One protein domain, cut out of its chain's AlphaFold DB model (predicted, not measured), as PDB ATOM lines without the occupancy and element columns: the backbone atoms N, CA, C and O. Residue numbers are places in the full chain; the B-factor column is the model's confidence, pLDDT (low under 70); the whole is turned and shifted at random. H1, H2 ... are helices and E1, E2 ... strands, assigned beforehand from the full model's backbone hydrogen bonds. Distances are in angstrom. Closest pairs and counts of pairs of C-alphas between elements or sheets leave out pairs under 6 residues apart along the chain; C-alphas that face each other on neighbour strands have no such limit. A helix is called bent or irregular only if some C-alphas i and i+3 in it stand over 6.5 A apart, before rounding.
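Overview. This is residues 4 to 98 of the 99 residues of an uncharacterized protein of Agarivorans sp. B2Z047 (UniProt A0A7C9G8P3). One six-stranded sheet curls like part of a barrel and folds over, so that strands E4, E3 and E6 on one leaf face E2 and E5 on the other, with E1 as the hinge. The longest helix, H3, packs on one face, next to E4, E2 and E1; H2 lies on the opposite face, and H2 and H1 lie towards opposite ends of the long axis. The printed part has 95 residues, in the order E1 H1 E2 H2 E3 E4 E5 H3 E6, of mixed class; the sheet runs E4 E3 E6 E1 E2 E5, all antiparallel. It is compact and rounded, with a radius of gyration of the C-alphas of 12.3 A and spans of 35 by 27 by 21 A.

Arrangement. E1, residues 4 to 7, is antiparallel to E2, residues 24 to 29, with N 7 and O 26 at 3.0 A. It is also antiparallel to E6, residues 91 to 97, with N 6 and O 91 at 2.9 A. E6 is staggered: its residues 91 to 93 pair with E1, and 95 to 97 with E3, residues 47 to 51, where N 50 and O 96 are 2.9 A apart. E3 forms a hairpin with the edge strand E4, residues 55 to 59; N 49 and O 57 are 2.8 A apart. E2 pairs with the other edge strand, E5, residues 64 to 66, with N 65 and O 25 at 2.8 A. The closest C-alphas of E4 and E5, those of Leu 59 and Ile 65, are 5.3 A apart. H1, residues 10 to 16, only grazes the sheet. H2, residues 32 to 39, is on the sheet at a height of 8.5 A; its closest C-alpha to E3 is Cys 37, 7.8 A from that of Lys 47. H3, residues 74 to 84, is on the opposite face at a height of 8.2 A, and the C-alphas of Ile 55 and Asp 75 are 5.6 A apart. H1 and H3 are close but not clearly touching. In H1 and H3 every O i to N i+4 pair is within hydrogen-bond range; in H2, 2 of 4 are.

Along the chain. E1 begins at C-alpha 4, (-36.130, -25.970, -34.231). E6 measures 18.5 A and ends at C-alpha 97, (-39.917, -36.602, -31.284). E2 measures 15.3 A and H3 15.0 A. H2 is irregular: C-alphas 33 and 36 are 7.5 A apart.

Size, cuts and confidence. The two C-alphas farthest apart, those of Lys 18 and Glu 33, are 36.9 A apart. The printed part has no cut, and no link is long. Its mean pLDDT is 93.3, and no printed residue is under 70.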
ATOM      1  N   ILE A   4     -35.101 -26.882 -34.719       95.38
ATOM      2  CA  ILE A   4     -36.130 -25.970 -34.231       95.38
ATOM      3  C   ILE A   4     -35.466 -24.671 -33.782       95.38
ATOM      4  O   ILE A   4     -34.347 -24.689 -33.263       95.38
ATOM      5  N   LYS A   5     -36.153 -23.545 -33.972       97.31
ATOM      6  CA  LYS A   5     -35.740 -22.263 -33.398       97.31
ATOM      7  C   LYS A   5     -36.655 -21.892 -32.254       97.31
ATOM      8  O   LYS A   5     -37.874 -21.877 -32.433       97.31
ATOM      9  N   ILE A   6     -36.069 -21.547 -31.118       97.81
ATOM     10  CA  ILE A   6     -36.800 -21.177 -29.909       97.81
ATOM     11  C   ILE A   6     -36.262 -19.887 -29.301       97.81
ATOM     12  O   ILE A   6     -35.104 -19.526 -29.518       97.81
ATOM     13  N   LYS A   7     -37.111 -19.203 -28.532       98.19
ATOM     14  CA  LYS A   7     -36.745 -18.014 -27.755       98.19
ATOM     15  C   LYS A   7     -37.669 -17.814 -26.562       98.19
ATOM     16  O   LYS A   7     -38.817 -18.248 -26.584       98.19
ATOM     17  N   VAL A   8     -37.198 -17.091 -25.556       98.12
ATOM     18  CA  VAL A   8     -38.077 -16.438 -24.576       98.12
ATOM     19  C   VAL A   8     -38.209 -14.983 -25.005       98.12
ATOM     20  O   VAL A   8     -37.209 -14.342 -25.313       98.12
ATOM     21  N   THR A   9     -39.435 -14.473 -25.098       97.38
ATOM     22  CA  THR A   9     -39.677 -13.089 -25.544       97.38
ATOM     23  C   THR A   9     -39.708 -12.136 -24.359       97.38
ATOM     24  O   THR A   9     -40.131 -12.540 -23.272       97.38
ATOM     25  N   GLN A  10     -39.354 -10.862 -24.562       96.69
ATOM     26  CA  GLN A  10     -39.499  -9.855 -23.504       96.69
ATOM     27  C   GLN A  10     -40.945  -9.785 -22.988       96.69
ATOM     28  O   GLN A  10     -41.185  -9.710 -21.787       96.69
ATOM     29  N   LYS A  11     -41.924  -9.933 -23.891       95.19
ATOM     30  CA  LYS A  11     -43.351  -9.983 -23.548       95.19
ATOM     31  C   LYS A  11     -43.676 -11.071 -22.519       95.19
ATOM     32  O   LYS A  11     -44.484 -10.833 -21.627       95.19
ATOM     33  N   VAL A  12     -43.078 -12.258 -22.646       94.38
ATOM     34  CA  VAL A  12     -43.282 -13.356 -21.688       94.38
ATOM     35  C   VAL A  12     -42.702 -12.993 -20.327       94.38
ATOM     36  O   VAL A  12     -43.378 -13.176 -19.320       94.38
ATOM     37  N   LEU A  13     -41.498 -12.418 -20.287       95.56
ATOM     38  CA  LEU A  13     -40.874 -11.982 -19.033       95.56
ATOM     39  C   LEU A  13     -41.734 -10.937 -18.308       95.56
ATOM     40  O   LEU A  13     -42.005 -11.075 -17.114       95.56
ATOM     41  N   ASP A  14     -42.240  -9.947 -19.047       95.38
ATOM     42  CA  ASP A  14     -43.114  -8.901 -18.511       95.38
ATOM     43  C   ASP A  14     -44.440  -9.462 -17.970       95.38
ATOM     44  O   ASP A  14     -45.014  -8.920 -17.020       95.38
ATOM     45  N   GLN A  15     -44.959 -10.531 -18.585       92.25
ATOM     46  CA  GLN A  15     -46.180 -11.215 -18.153       92.25
ATOM     47  C   GLN A  15     -45.945 -12.073 -16.909       92.25
ATOM     48  O   GLN A  15     -46.736 -11.998 -15.968       92.25
ATOM     49  N   THR A  16     -44.848 -12.831 -16.865       91.12
ATOM     50  CA  THR A  16     -44.465 -13.655 -15.709       91.12
ATOM     51  C   THR A  16     -44.209 -12.805 -14.464       91.12
ATOM     52  O   THR A  16     -44.544 -13.219 -13.359       91.12
ATOM     53  N   ALA A  17     -43.704 -11.577 -14.621       88.56
ATOM     54  CA  ALA A  17     -43.553 -10.641 -13.504       88.56
ATOM     55  C   ALA A  17     -44.894 -10.211 -12.871       88.56
ATOM     56  O   ALA A  17     -44.918  -9.742 -11.734       88.56
ATOM     57  N   LYS A  18     -46.011 -10.344 -13.600       89.25
ATOM     58  CA  LYS A  18     -47.347  -9.877 -13.188       89.25
ATOM     59  C   LYS A  18     -48.300 -11.009 -12.812       89.25
ATOM     60  O   LYS A  18     -49.285 -10.763 -12.122       89.25
ATOM     61  N   SER A  19     -48.059 -12.220 -13.304       86.19
ATOM     62  CA  SER A  19     -48.966 -13.354 -13.150       86.19
ATOM     63  C   SER A  19     -48.197 -14.667 -13.105       86.19
ATOM     64  O   SER A  19     -47.245 -14.875 -13.854       86.19
ATOM     65  N   MET A  20     -48.649 -15.579 -12.249       81.44
ATOM     66  CA  MET A  20     -48.088 -16.923 -12.166       81.44
ATOM     67  C   MET A  20     -48.415 -17.742 -13.424       81.44
ATOM     68  O   MET A  20     -49.449 -17.545 -14.071       81.44
ATOM     69  N   ASN A  21     -47.571 -18.735 -13.711       82.50
ATOM     70  CA  ASN A  21     -47.772 -19.737 -14.764       82.50
ATOM     71  C   ASN A  21     -47.776 -19.176 -16.197       82.50
ATOM     72  O   ASN A  21     -48.409 -19.759 -17.078       82.50
ATOM     73  N   GLN A  22     -47.109 -18.045 -16.432       90.88
ATOM     74  CA  GLN A  22     -46.936 -17.471 -17.773       90.88
ATOM     75  C   GLN A  22     -45.609 -17.882 -18.423       90.88
ATOM     76  O   GLN A  22     -45.340 -17.498 -19.559       90.88
ATOM     77  N   GLU A  23     -44.777 -18.673 -17.735       95.19
ATOM     78  CA  GLU A  23     -43.484 -19.097 -18.261       95.19
ATOM     79  C   GLU A  23     -43.658 -20.007 -19.480       95.19
ATOM     80  O   GLU A  23     -44.184 -21.126 -19.402       95.19
ATOM     81  N   GLN A  24     -43.173 -19.521 -20.619       96.12
ATOM     82  CA  GLN A  24     -43.215 -20.235 -21.885       96.12
ATOM     83  C   GLN A  24     -41.999 -19.922 -22.757       96.12
ATOM     84  O   GLN A  24     -41.430 -18.831 -22.709       96.12
ATOM     85  N   ILE A  25     -41.625 -20.891 -23.587       97.56
ATOM     86  CA  ILE A  25     -40.592 -20.763 -24.613       97.56
ATOM     87  C   ILE A  25     -41.296 -20.772 -25.970       97.56
ATOM     88  O   ILE A  25     -41.933 -21.759 -26.331       97.56
ATOM     89  N   ALA A  26     -41.186 -19.681 -26.719       96.94
ATOM     90  CA  ALA A  26     -41.824 -19.524 -28.017       96.94
ATOM     91  C   ALA A  26     -41.080 -20.303 -29.107       96.94
ATOM     92  O   ALA A  26     -39.848 -20.253 -29.197       96.94
ATOM     93  N   LEU A  27     -41.837 -20.962 -29.982       95.12
ATOM     94  CA  LEU A  27     -41.337 -21.628 -31.179       95.12
ATOM     95  C   LEU A  27     -41.319 -20.627 -32.339       95.12
ATOM     96  O   LEU A  27     -42.359 -20.154 -32.786       95.12
ATOM     97  N   SER A  28     -40.130 -20.290 -32.830       93.62
ATOM     98  CA  SER A  28     -39.957 -19.328 -33.932       93.62
ATOM     99  C   SER A  28     -39.893 -20.006 -35.303       93.62
ATOM    100  O   SER A  28     -40.229 -19.403 -36.316       93.62
ATOM    101  N   SER A  29     -39.463 -21.269 -35.351       92.81
ATOM    102  CA  SER A  29     -39.461 -22.086 -36.565       92.81
ATOM    103  C   SER A  29     -39.516 -23.555 -36.185       92.81
ATOM    104  O   SER A  29     -38.752 -23.979 -35.319       92.81
ATOM    105  N   ILE A  30     -40.362 -24.322 -36.870       90.19
ATOM    106  CA  ILE A  30     -40.538 -25.768 -36.690       90.19
ATOM    107  C   ILE A  30     -40.054 -26.465 -37.973       90.19
ATOM    108  O   ILE A  30     -40.327 -25.961 -39.068       90.19
ATOM    109  N   PRO A  31     -39.327 -27.591 -37.879       88.25
ATOM    110  CA  PRO A  31     -38.893 -28.333 -39.058       88.25
ATOM    111  C   PRO A  31     -40.104 -28.923 -39.788       88.25
ATOM    112  O   PRO A  31     -41.038 -29.421 -39.157       88.25
ATOM    113  N   LYS A  32     -40.093 -28.876 -41.125       88.81
ATOM    114  CA  LYS A  32     -41.241 -29.287 -41.956       88.81
ATOM    115  C   LYS A  32     -41.631 -30.742 -41.710       88.81
ATOM    116  O   LYS A  32     -42.809 -31.070 -41.690       88.81
ATOM    117  N   GLU A  33     -40.635 -31.579 -41.462       89.50
ATOM    118  CA  GLU A  33     -40.755 -33.006 -41.193       89.50
ATOM    119  C   GLU A  33     -41.515 -33.294 -39.890       89.50
ATOM    120  O   GLU A  33     -42.121 -34.354 -39.764       89.50
ATOM    121  N   LEU A  34     -41.511 -32.359 -38.930       87.88
ATOM    122  CA  LEU A  34     -42.232 -32.485 -37.657       87.88
ATOM    123  C   LEU A  34     -43.473 -31.585 -37.585       87.88
ATOM    124  O   LEU A  34     -44.195 -31.625 -36.591       87.88
ATOM    125  N   ALA A  35     -43.746 -30.782 -38.619       88.25
ATOM    126  CA  ALA A  35     -44.816 -29.787 -38.595       88.25
ATOM    127  C   ALA A  35     -46.184 -30.410 -38.279       88.25
ATOM    128  O   ALA A  35     -46.925 -29.860 -37.470       88.25
ATOM    129  N   TYR A  36     -46.479 -31.584 -38.847       87.38
ATOM    130  CA  TYR A  36     -47.712 -32.320 -38.564       87.38
ATOM    131  C   TYR A  36     -47.834 -32.682 -37.075       87.38
ATOM    132  O   TYR A  36     -48.843 -32.385 -36.441       87.38
ATOM    133  N   CYS A  37     -46.775 -33.237 -36.473       86.06
ATOM    134  CA  CYS A  37     -46.773 -33.603 -35.056       86.06
ATOM    135  C   CYS A  37     -46.998 -32.391 -34.140       86.06
ATOM    136  O   CYS A  37     -47.694 -32.497 -33.132       86.06
ATOM    137  N   PHE A  38     -46.426 -31.238 -34.497       88.44
ATOM    138  CA  PHE A  38     -46.608 -29.992 -33.751       88.44
ATOM    139  C   PHE A  38     -48.015 -29.416 -33.931       88.44
ATOM    140  O   PHE A  38     -48.574 -28.899 -32.971       88.44
ATOM    141  N   GLN A  39     -48.615 -29.532 -35.118       88.81
ATOM    142  CA  GLN A  39     -49.987 -29.078 -35.378       88.81
ATOM    143  C   GLN A  39     -51.035 -29.860 -34.580       88.81
ATOM    144  O   GLN A  39     -52.063 -29.301 -34.211       88.81
ATOM    145  N   GLU A  40     -50.768 -31.129 -34.278       88.56
ATOM    146  CA  GLU A  40     -51.642 -31.936 -33.426       88.56
ATOM    147  C   GLU A  40     -51.499 -31.620 -31.927       88.56
ATOM    148  O   GLU A  40     -52.321 -32.084 -31.127       88.56
ATOM    149  N   CYS A  41     -50.468 -30.867 -31.523       89.19
ATOM    150  CA  CYS A  41     -50.214 -30.569 -30.118       89.19
ATOM    151  C   CYS A  41     -51.295 -29.648 -29.554       89.19
ATOM    152  O   CYS A  41     -51.489 -28.518 -29.998       89.19
ATOM    153  N   THR A  42     -51.964 -30.121 -28.511       88.38
ATOM    154  CA  THR A  42     -52.952 -29.349 -27.757       88.38
ATOM    155  C   THR A  42     -52.783 -29.617 -26.270       88.38
ATOM    156  O   THR A  42     -52.058 -30.525 -25.853       88.38
ATOM    157  N   ARG A  43     -53.508 -28.866 -25.436       86.62
ATOM    158  CA  ARG A  43     -53.469 -29.052 -23.981       86.62
ATOM    159  C   ARG A  43     -53.801 -30.493 -23.564       86.62
ATOM    160  O   ARG A  43     -53.297 -30.950 -22.534       86.62
ATOM    161  N   SER A  44     -54.652 -31.185 -24.325       88.56
ATOM    162  CA  SER A  44     -55.047 -32.582 -24.104       88.56
ATOM    163  C   SER A  44     -54.214 -33.588 -24.903       88.56
ATOM    164  O   SER A  44     -54.069 -34.719 -24.450       88.56
ATOM    165  N   ASN A  45     -53.635 -33.191 -26.039       90.50
ATOM    166  CA  ASN A  45     -52.751 -34.025 -26.853       90.50
ATOM    167  C   ASN A  45     -51.316 -33.503 -26.773       90.50
ATOM    168  O   ASN A  45     -50.883 -32.705 -27.604       90.50
ATOM    169  N   LYS A  46     -50.595 -33.934 -25.740       93.94
ATOM    170  CA  LYS A  46     -49.213 -33.514 -25.514       93.94
ATOM    171  C   LYS A  46     -48.243 -34.441 -26.229       93.94
ATOM    172  O   LYS A  46     -48.466 -35.648 -26.282       93.94
ATOM    173  N   LYS A  47     -47.145 -33.883 -26.724       93.44
ATOM    174  CA  LYS A  47     -46.062 -34.637 -27.355       93.44
ATOM    175  C   LYS A  47     -44.745 -34.340 -26.658       93.44
ATOM    176  O   LYS A  47     -44.477 -33.195 -26.300       93.44
ATOM    177  N   THR A  48     -43.922 -35.362 -26.489       94.94
ATOM    178  CA  THR A  48     -42.550 -35.195 -26.013       94.94
ATOM    179  C   THR A  48     -41.651 -34.864 -27.196       94.94
ATOM    180  O   THR A  48     -41.788 -35.445 -28.272       94.94
ATOM    181  N   ILE A  49     -40.724 -33.937 -26.998       94.81
ATOM    182  CA  ILE A  49     -39.630 -33.634 -27.917       94.81
ATOM    183  C   ILE A  49     -38.306 -33.699 -27.171       94.81
ATOM    184  O   ILE A  49     -38.239 -33.425 -25.970       94.81
ATOM    185  N   ILE A  50     -37.252 -34.036 -27.901       95.88
ATOM    186  CA  ILE A  50     -35.888 -34.080 -27.388       95.88
ATOM    187  C   ILE A  50     -35.076 -33.044 -28.161       95.88
ATOM    188  O   ILE A  50     -34.956 -33.121 -29.386       95.88
ATOM    189  N   LEU A  51     -34.540 -32.054 -27.445       96.00
ATOM    190  CA  LEU A  51     -33.640 -31.045 -27.995       96.00
ATOM    191  C   LEU A  51     -32.192 -31.393 -27.677       96.00
ATOM    192  O   LEU A  51     -31.890 -31.849 -26.573       96.00
ATOM    193  N   ALA A  52     -31.284 -31.157 -28.628       95.38
ATOM    194  CA  ALA A  52     -29.852 -31.434 -28.449       95.38
ATOM    195  C   ALA A  52     -29.576 -32.841 -27.875       95.38
ATOM    196  O   ALA A  52     -28.665 -33.025 -27.068       95.38
ATOM    197  N   ASN A  53     -30.405 -33.816 -28.265       94.31
ATOM    198  CA  ASN A  53     -30.341 -35.226 -27.874       94.31
ATOM    199  C   ASN A  53     -30.343 -35.468 -26.345       94.31
ATOM    200  O   ASN A  53     -29.886 -36.514 -25.889       94.31
ATOM    201  N   SER A  54     -30.778 -34.493 -25.542       95.06
ATOM    202  CA  SER A  54     -30.609 -34.526 -24.079       95.06
ATOM    203  C   SER A  54     -31.705 -33.800 -23.311       95.06
ATOM    204  O   SER A  54     -32.100 -34.254 -22.244       95.06
ATOM    205  N   ILE A  55     -32.213 -32.694 -23.848       96.56
ATOM    206  CA  ILE A  55     -33.199 -31.852 -23.175       96.56
ATOM    207  C   ILE A  55     -34.587 -32.372 -23.535       96.56
ATOM    208  O   ILE A  55     -35.034 -32.216 -24.674       96.56
ATOM    209  N   THR A  56     -35.282 -32.973 -22.574       96.44
ATOM    210  CA  THR A  56     -36.610 -33.550 -22.798       96.44
ATOM    211  C   THR A  56     -37.689 -32.547 -22.410       96.44
ATOM    212  O   THR A  56     -37.779 -32.122 -21.257       96.44
ATOM    213  N   LEU A  57     -38.533 -32.169 -23.371       96.38
ATOM    214  CA  LEU A  57     -39.602 -31.190 -23.173       96.38
ATOM    215  C   LEU A  57     -40.942 -31.733 -23.661       96.38
ATOM    216  O   LEU A  57     -41.021 -32.534 -24.587       96.38
ATOM    217  N   VAL A  58     -42.012 -31.246 -23.050       95.56
ATOM    218  CA  VAL A  58     -43.393 -31.570 -23.395       95.56
ATOM    219  C   VAL A  58     -44.034 -30.372 -24.086       95.56
ATOM    220  O   VAL A  58     -44.165 -29.291 -23.505       95.56
ATOM    221  N   LEU A  59     -44.479 -30.583 -25.319       93.00
ATOM    222  CA  LEU A  59     -45.345 -29.684 -26.068       93.00
ATOM    223  C   LEU A  59     -46.803 -29.999 -25.753       93.00
ATOM    224  O   LEU A  59     -47.218 -31.151 -25.785       93.00
ATOM    225  N   GLY A  60     -47.587 -28.964 -25.474       87.25
ATOM    226  CA  GLY A  60     -49.049 -29.043 -25.359       87.25
ATOM    227  C   GLY A  60     -49.738 -27.856 -26.029       87.25
ATOM    228  O   GLY A  60     -50.883 -27.549 -25.727       87.25
ATOM    229  N   ASP A  61     -49.012 -27.168 -26.903       86.38
ATOM    230  CA  ASP A  61     -49.467 -26.038 -27.696       86.38
ATOM    231  C   ASP A  61     -48.660 -26.023 -29.001       86.38
ATOM    232  O   ASP A  61     -47.534 -26.528 -29.045       86.38
ATOM    233  N   THR A  62     -49.236 -25.467 -30.063       83.38
ATOM    234  CA  THR A  62     -48.619 -25.451 -31.396       83.38
ATOM    235  C   THR A  62     -47.533 -24.384 -31.539       83.38
ATOM    236  O   THR A  62     -46.709 -24.461 -32.448       83.38
ATOM    237  N   SER A  63     -47.523 -23.383 -30.655       87.94
ATOM    238  CA  SER A  63     -46.695 -22.181 -30.782       87.94
ATOM    239  C   SER A  63     -45.643 -22.034 -29.689       87.94
ATOM    240  O   SER A  63     -44.675 -21.297 -29.876       87.94
ATOM    241  N   SER A  64     -45.817 -22.705 -28.546       93.62
ATOM    242  CA  SER A  64     -44.951 -22.520 -27.380       93.62
ATOM    243  C   SER A  64     -44.816 -23.778 -26.519       93.62
ATOM    244  O   SER A  64     -45.733 -24.586 -26.382       93.62
ATOM    245  N   ILE A  65     -43.663 -23.915 -25.870       95.69
ATOM    246  CA  ILE A  65     -43.418 -24.901 -24.818       95.69
ATOM    247  C   ILE A  65     -43.777 -24.238 -23.492       95.69
ATOM    248  O   ILE A  65     -43.126 -23.282 -23.074       95.69
ATOM    249  N   TRP A  66     -44.812 -24.740 -22.827       95.56
ATOM    250  CA  TRP A  66     -45.316 -24.163 -21.584       95.56
ATOM    251  C   TRP A  66     -44.723 -24.844 -20.357       95.56
ATOM    252  O   TRP A  66     -44.708 -26.078 -20.263       95.56
ATOM    253  N   ARG A  67     -44.365 -24.052 -19.342       94.94
ATOM    254  CA  ARG A  67     -43.971 -24.570 -18.025       94.94
ATOM    255  C   ARG A  67     -45.046 -25.453 -17.405       94.94
ATOM    256  O   ARG A  67     -44.735 -26.492 -16.833       94.94
ATOM    257  N   ALA A  68     -46.320 -25.097 -17.581       92.88
ATOM    258  CA  ALA A  68     -47.460 -25.859 -17.069       92.88
ATOM    259  C   ALA A  68     -47.540 -27.301 -17.613       92.88
ATOM    260  O   ALA A  68     -48.188 -28.158 -17.013       92.88
ATOM    261  N   HIS A  69     -46.902 -27.586 -18.751       93.50
ATOM    262  CA  HIS A  69     -46.800 -28.937 -19.314       93.50
ATOM    263  C   HIS A  69     -45.504 -29.651 -18.919       93.50
ATOM    264  O   HIS A  69     -45.433 -30.870 -19.014       93.50
ATOM    265  N   ASN A  70     -44.533 -28.899 -18.401       94.75
ATOM    266  CA  ASN A  70     -43.201 -29.332 -17.994       94.75
ATOM    267  C   ASN A  70     -43.013 -29.164 -16.476       94.75
ATOM    268  O   ASN A  70     -41.961 -28.733 -16.004       94.75
ATOM    269  N   ASN A  71     -44.056 -29.451 -15.692       87.38
ATOM    270  CA  ASN A  71     -44.039 -29.215 -14.251       87.38
ATOM    271  C   ASN A  71     -42.911 -30.016 -13.578       87.38
ATOM    272  O   ASN A  71     -42.796 -31.222 -13.793       87.38
ATOM    273  N   LYS A  72     -42.103 -29.348 -12.745       86.31
ATOM    274  CA  LYS A  72     -40.903 -29.904 -12.089       86.31
ATOM    275  C   LYS A  72     -39.813 -30.408 -13.058       86.31
ATOM    276  O   LYS A  72     -38.932 -31.154 -12.632       86.31
ATOM    277  N   SER A  73     -39.843 -30.009 -14.333       92.88
ATOM    278  CA  SER A  73     -38.787 -30.335 -15.297       92.88
ATOM    279  C   SER A  73     -37.583 -29.410 -15.120       92.88
ATOM    280  O   SER A  73     -37.656 -28.215 -15.407       92.88
ATOM    281  N   LYS A  74     -36.448 -29.981 -14.697       95.81
ATOM    282  CA  LYS A  74     -35.167 -29.258 -14.640       95.81
ATOM    283  C   LYS A  74     -34.705 -28.807 -16.025       95.81
ATOM    284  O   LYS A  74     -34.119 -27.737 -16.143       95.81
ATOM    285  N   ASP A  75     -34.993 -29.599 -17.053       96.81
ATOM    286  CA  ASP A  75     -34.642 -29.289 -18.439       96.81
ATOM    287  C   ASP A  75     -35.338 -28.015 -18.906       96.81
ATOM    288  O   ASP A  75     -34.693 -27.117 -19.450       96.81
ATOM    289  N   PHE A  76     -36.640 -27.897 -18.619       97.19
ATOM    290  CA  PHE A  76     -37.375 -26.671 -18.901       97.19
ATOM    291  C   PHE A  76     -36.809 -25.496 -18.103       97.19
ATOM    292  O   PHE A  76     -36.529 -24.455 -18.686       97.19
ATOM    293  N   ASP A  77     -36.629 -25.652 -16.789       96.38
ATOM    294  CA  ASP A  77     -36.217 -24.553 -15.906       96.38
ATOM    295  C   ASP A  77     -34.839 -23.997 -16.296       96.38
ATOM    296  O   ASP A  77     -34.655 -22.780 -16.394       96.38
ATOM    297  N   ASN A  78     -33.888 -24.882 -16.603       97.12
ATOM    298  CA  ASN A  78     -32.549 -24.505 -17.048       97.12
ATOM    299  C   ASN A  78     -32.581 -23.820 -18.417       97.12
ATOM    300  O   ASN A  78     -31.975 -22.759 -18.590       97.12
ATOM    301  N   LEU A  79     -33.299 -24.399 -19.384       97.88
ATOM    302  CA  LEU A  79     -33.397 -23.834 -20.725       97.88
ATOM    303  C   LEU A  79     -34.105 -22.476 -20.706       97.88
ATOM    304  O   LEU A  79     -33.616 -21.520 -21.305       97.88
ATOM    305  N   TYR A  80     -35.219 -22.365 -19.983       97.56
ATOM    306  CA  TYR A  80     -35.952 -21.114 -19.819       97.56
ATOM    307  C   TYR A  80     -35.073 -20.043 -19.170       97.56
ATOM    308  O   TYR A  80     -35.025 -18.923 -19.672       97.56
ATOM    309  N   THR A  81     -34.333 -20.378 -18.108       97.31
ATOM    310  CA  THR A  81     -33.415 -19.441 -17.436       97.31
ATOM    311  C   THR A  81     -32.320 -18.949 -18.382       97.31
ATOM    312  O   THR A  81     -32.054 -17.746 -18.462       97.31
ATOM    313  N   TYR A  82     -31.718 -19.862 -19.151       98.06
ATOM    314  CA  TYR A  82     -30.701 -19.511 -20.139       98.06
ATOM    315  C   TYR A  82     -31.259 -18.567 -21.212       98.06
ATOM    316  O   TYR A  82     -30.698 -17.497 -21.445       98.06
ATOM    317  N   LEU A  83     -32.391 -18.920 -21.827       98.19
ATOM    318  CA  LEU A  83     -33.019 -18.113 -22.876       98.19
ATOM    319  C   LEU A  83     -33.521 -16.760 -22.351       98.19
ATOM    320  O   LEU A  83     -33.406 -15.757 -23.047       98.19
ATOM    321  N   SER A  84     -34.020 -16.709 -21.113       97.62
ATOM    322  CA  SER A  84     -34.481 -15.471 -20.461       97.62
ATOM    323  C   SER A  84     -33.358 -14.457 -20.242       97.62
ATOM    324  O   SER A  84     -33.624 -13.264 -20.154       97.62
ATOM    325  N   SER A  85     -32.101 -14.911 -20.191       97.94
ATOM    326  CA  SER A  85     -30.930 -14.023 -20.121       97.94
ATOM    327  C   SER A  85     -30.640 -13.318 -21.457       97.94
ATOM    328  O   SER A  85     -29.821 -12.403 -21.506       97.94
ATOM    329  N   TYR A  86     -31.309 -13.731 -22.540       97.88
ATOM    330  CA  TYR A  86     -31.183 -13.179 -23.889       97.88
ATOM    331  C   TYR A  86     -32.573 -13.005 -24.530       97.88
ATOM    332  O   TYR A  86     -32.893 -13.710 -25.494       97.88
ATOM    333  N   PRO A  87     -33.421 -12.100 -24.010       97.31
ATOM    334  CA  PRO A  87     -34.790 -11.948 -24.491       97.31
ATOM    335  C   PRO A  87     -34.836 -11.671 -25.997       97.31
ATOM    336  O   PRO A  87     -33.983 -10.980 -26.554       97.31
ATOM    337  N   ASP A  88     -35.826 -12.271 -26.655       97.88
ATOM    338  CA  ASP A  88     -36.109 -12.202 -28.093       97.88
ATOM    339  C   ASP A  88     -35.030 -12.788 -29.023       97.88
ATOM    340  O   ASP A  88     -35.272 -12.940 -30.226       97.88
ATOM    341  N   LYS A  89     -33.880 -13.208 -28.483       98.12
ATOM    342  CA  LYS A  89     -32.824 -13.874 -29.247       98.12
ATOM    343  C   LYS A  89     -33.231 -15.302 -29.594       98.12
ATOM    344  O   LYS A  89     -33.586 -16.100 -28.729       98.12
ATOM    345  N   GLU A  90     -33.132 -15.633 -30.876       98.00
ATOM    346  CA  GLU A  90     -33.404 -16.979 -31.379       98.00
ATOM    347  C   GLU A  90     -32.195 -17.895 -31.205       98.00
ATOM    348  O   GLU A  90     -31.066 -17.541 -31.551       98.00
ATOM    349  N   PHE A  91     -32.459 -19.107 -30.725       98.06
ATOM    350  CA  PHE A  91     -31.483 -20.182 -30.630       98.06
ATOM    351  C   PHE A  91     -31.968 -21.390 -31.422       98.06
ATOM    352  O   PHE A  91     -33.145 -21.755 -31.363       98.06
ATOM    353  N   THR A  92     -31.052 -22.011 -32.158       97.44
ATOM    354  CA  THR A  92     -31.328 -23.196 -32.973       97.44
ATOM    355  C   THR A  92     -30.881 -24.443 -32.226       97.44
ATOM    356  O   THR A  92     -29.726 -24.533 -31.817       97.44
ATOM    357  N   PHE A  93     -31.772 -25.423 -32.110       96.69
ATOM    358  CA  PHE A  93     -31.481 -26.729 -31.527       96.69
ATOM    359  C   PHE A  93     -31.810 -27.837 -32.516       96.69
ATOM    360  O   PHE A  93     -32.716 -27.703 -33.339       96.69
ATOM    361  N   THR A  94     -31.097 -28.954 -32.413       96.44
ATOM    362  CA  THR A  94     -31.526 -30.207 -33.035       96.44
ATOM    363  C   THR A  94     -32.770 -30.687 -32.303       96.44
ATOM    364  O   THR A  94     -32.891 -30.457 -31.101       96.44
ATOM    365  N   CYS A  95     -33.714 -31.283 -33.023       95.44
ATOM    366  CA  CYS A  95     -35.003 -31.672 -32.469       95.44
ATOM    367  C   CYS A  95     -35.447 -33.009 -33.050       95.44
ATOM    368  O   CYS A  95     -35.401 -33.212 -34.264       95.44
ATOM    369  N   GLU A  96     -35.964 -33.874 -32.192       94.69
ATOM    370  CA  GLU A  96     -36.660 -35.098 -32.572       94.69
ATOM    371  C   GLU A  96     -37.878 -35.319 -31.675       94.69
ATOM    372  O   GLU A  96     -38.016 -34.683 -30.626       94.69
ATOM    373  N   MET A  97     -38.791 -36.183 -32.116       92.31
ATOM    374  CA  MET A  97     -39.917 -36.602 -31.284       92.31
ATOM    375  C   MET A  97     -39.409 -37.581 -30.232       92.31
ATOM    376  O   MET A  97     -38.656 -38.497 -30.556       92.31
ATOM    377  N   GLY A  98     -39.826 -37.384 -28.985       86.94
ATOM    378  CA  GLY A  98     -39.583 -38.352 -27.924       86.94
ATOM    379  C   GLY A  98     -40.453 -39.593 -28.106       86.94
ATOM    380  O   GLY A  98     -41.577 -39.497 -28.613       86.94
TER     381      GLY A  98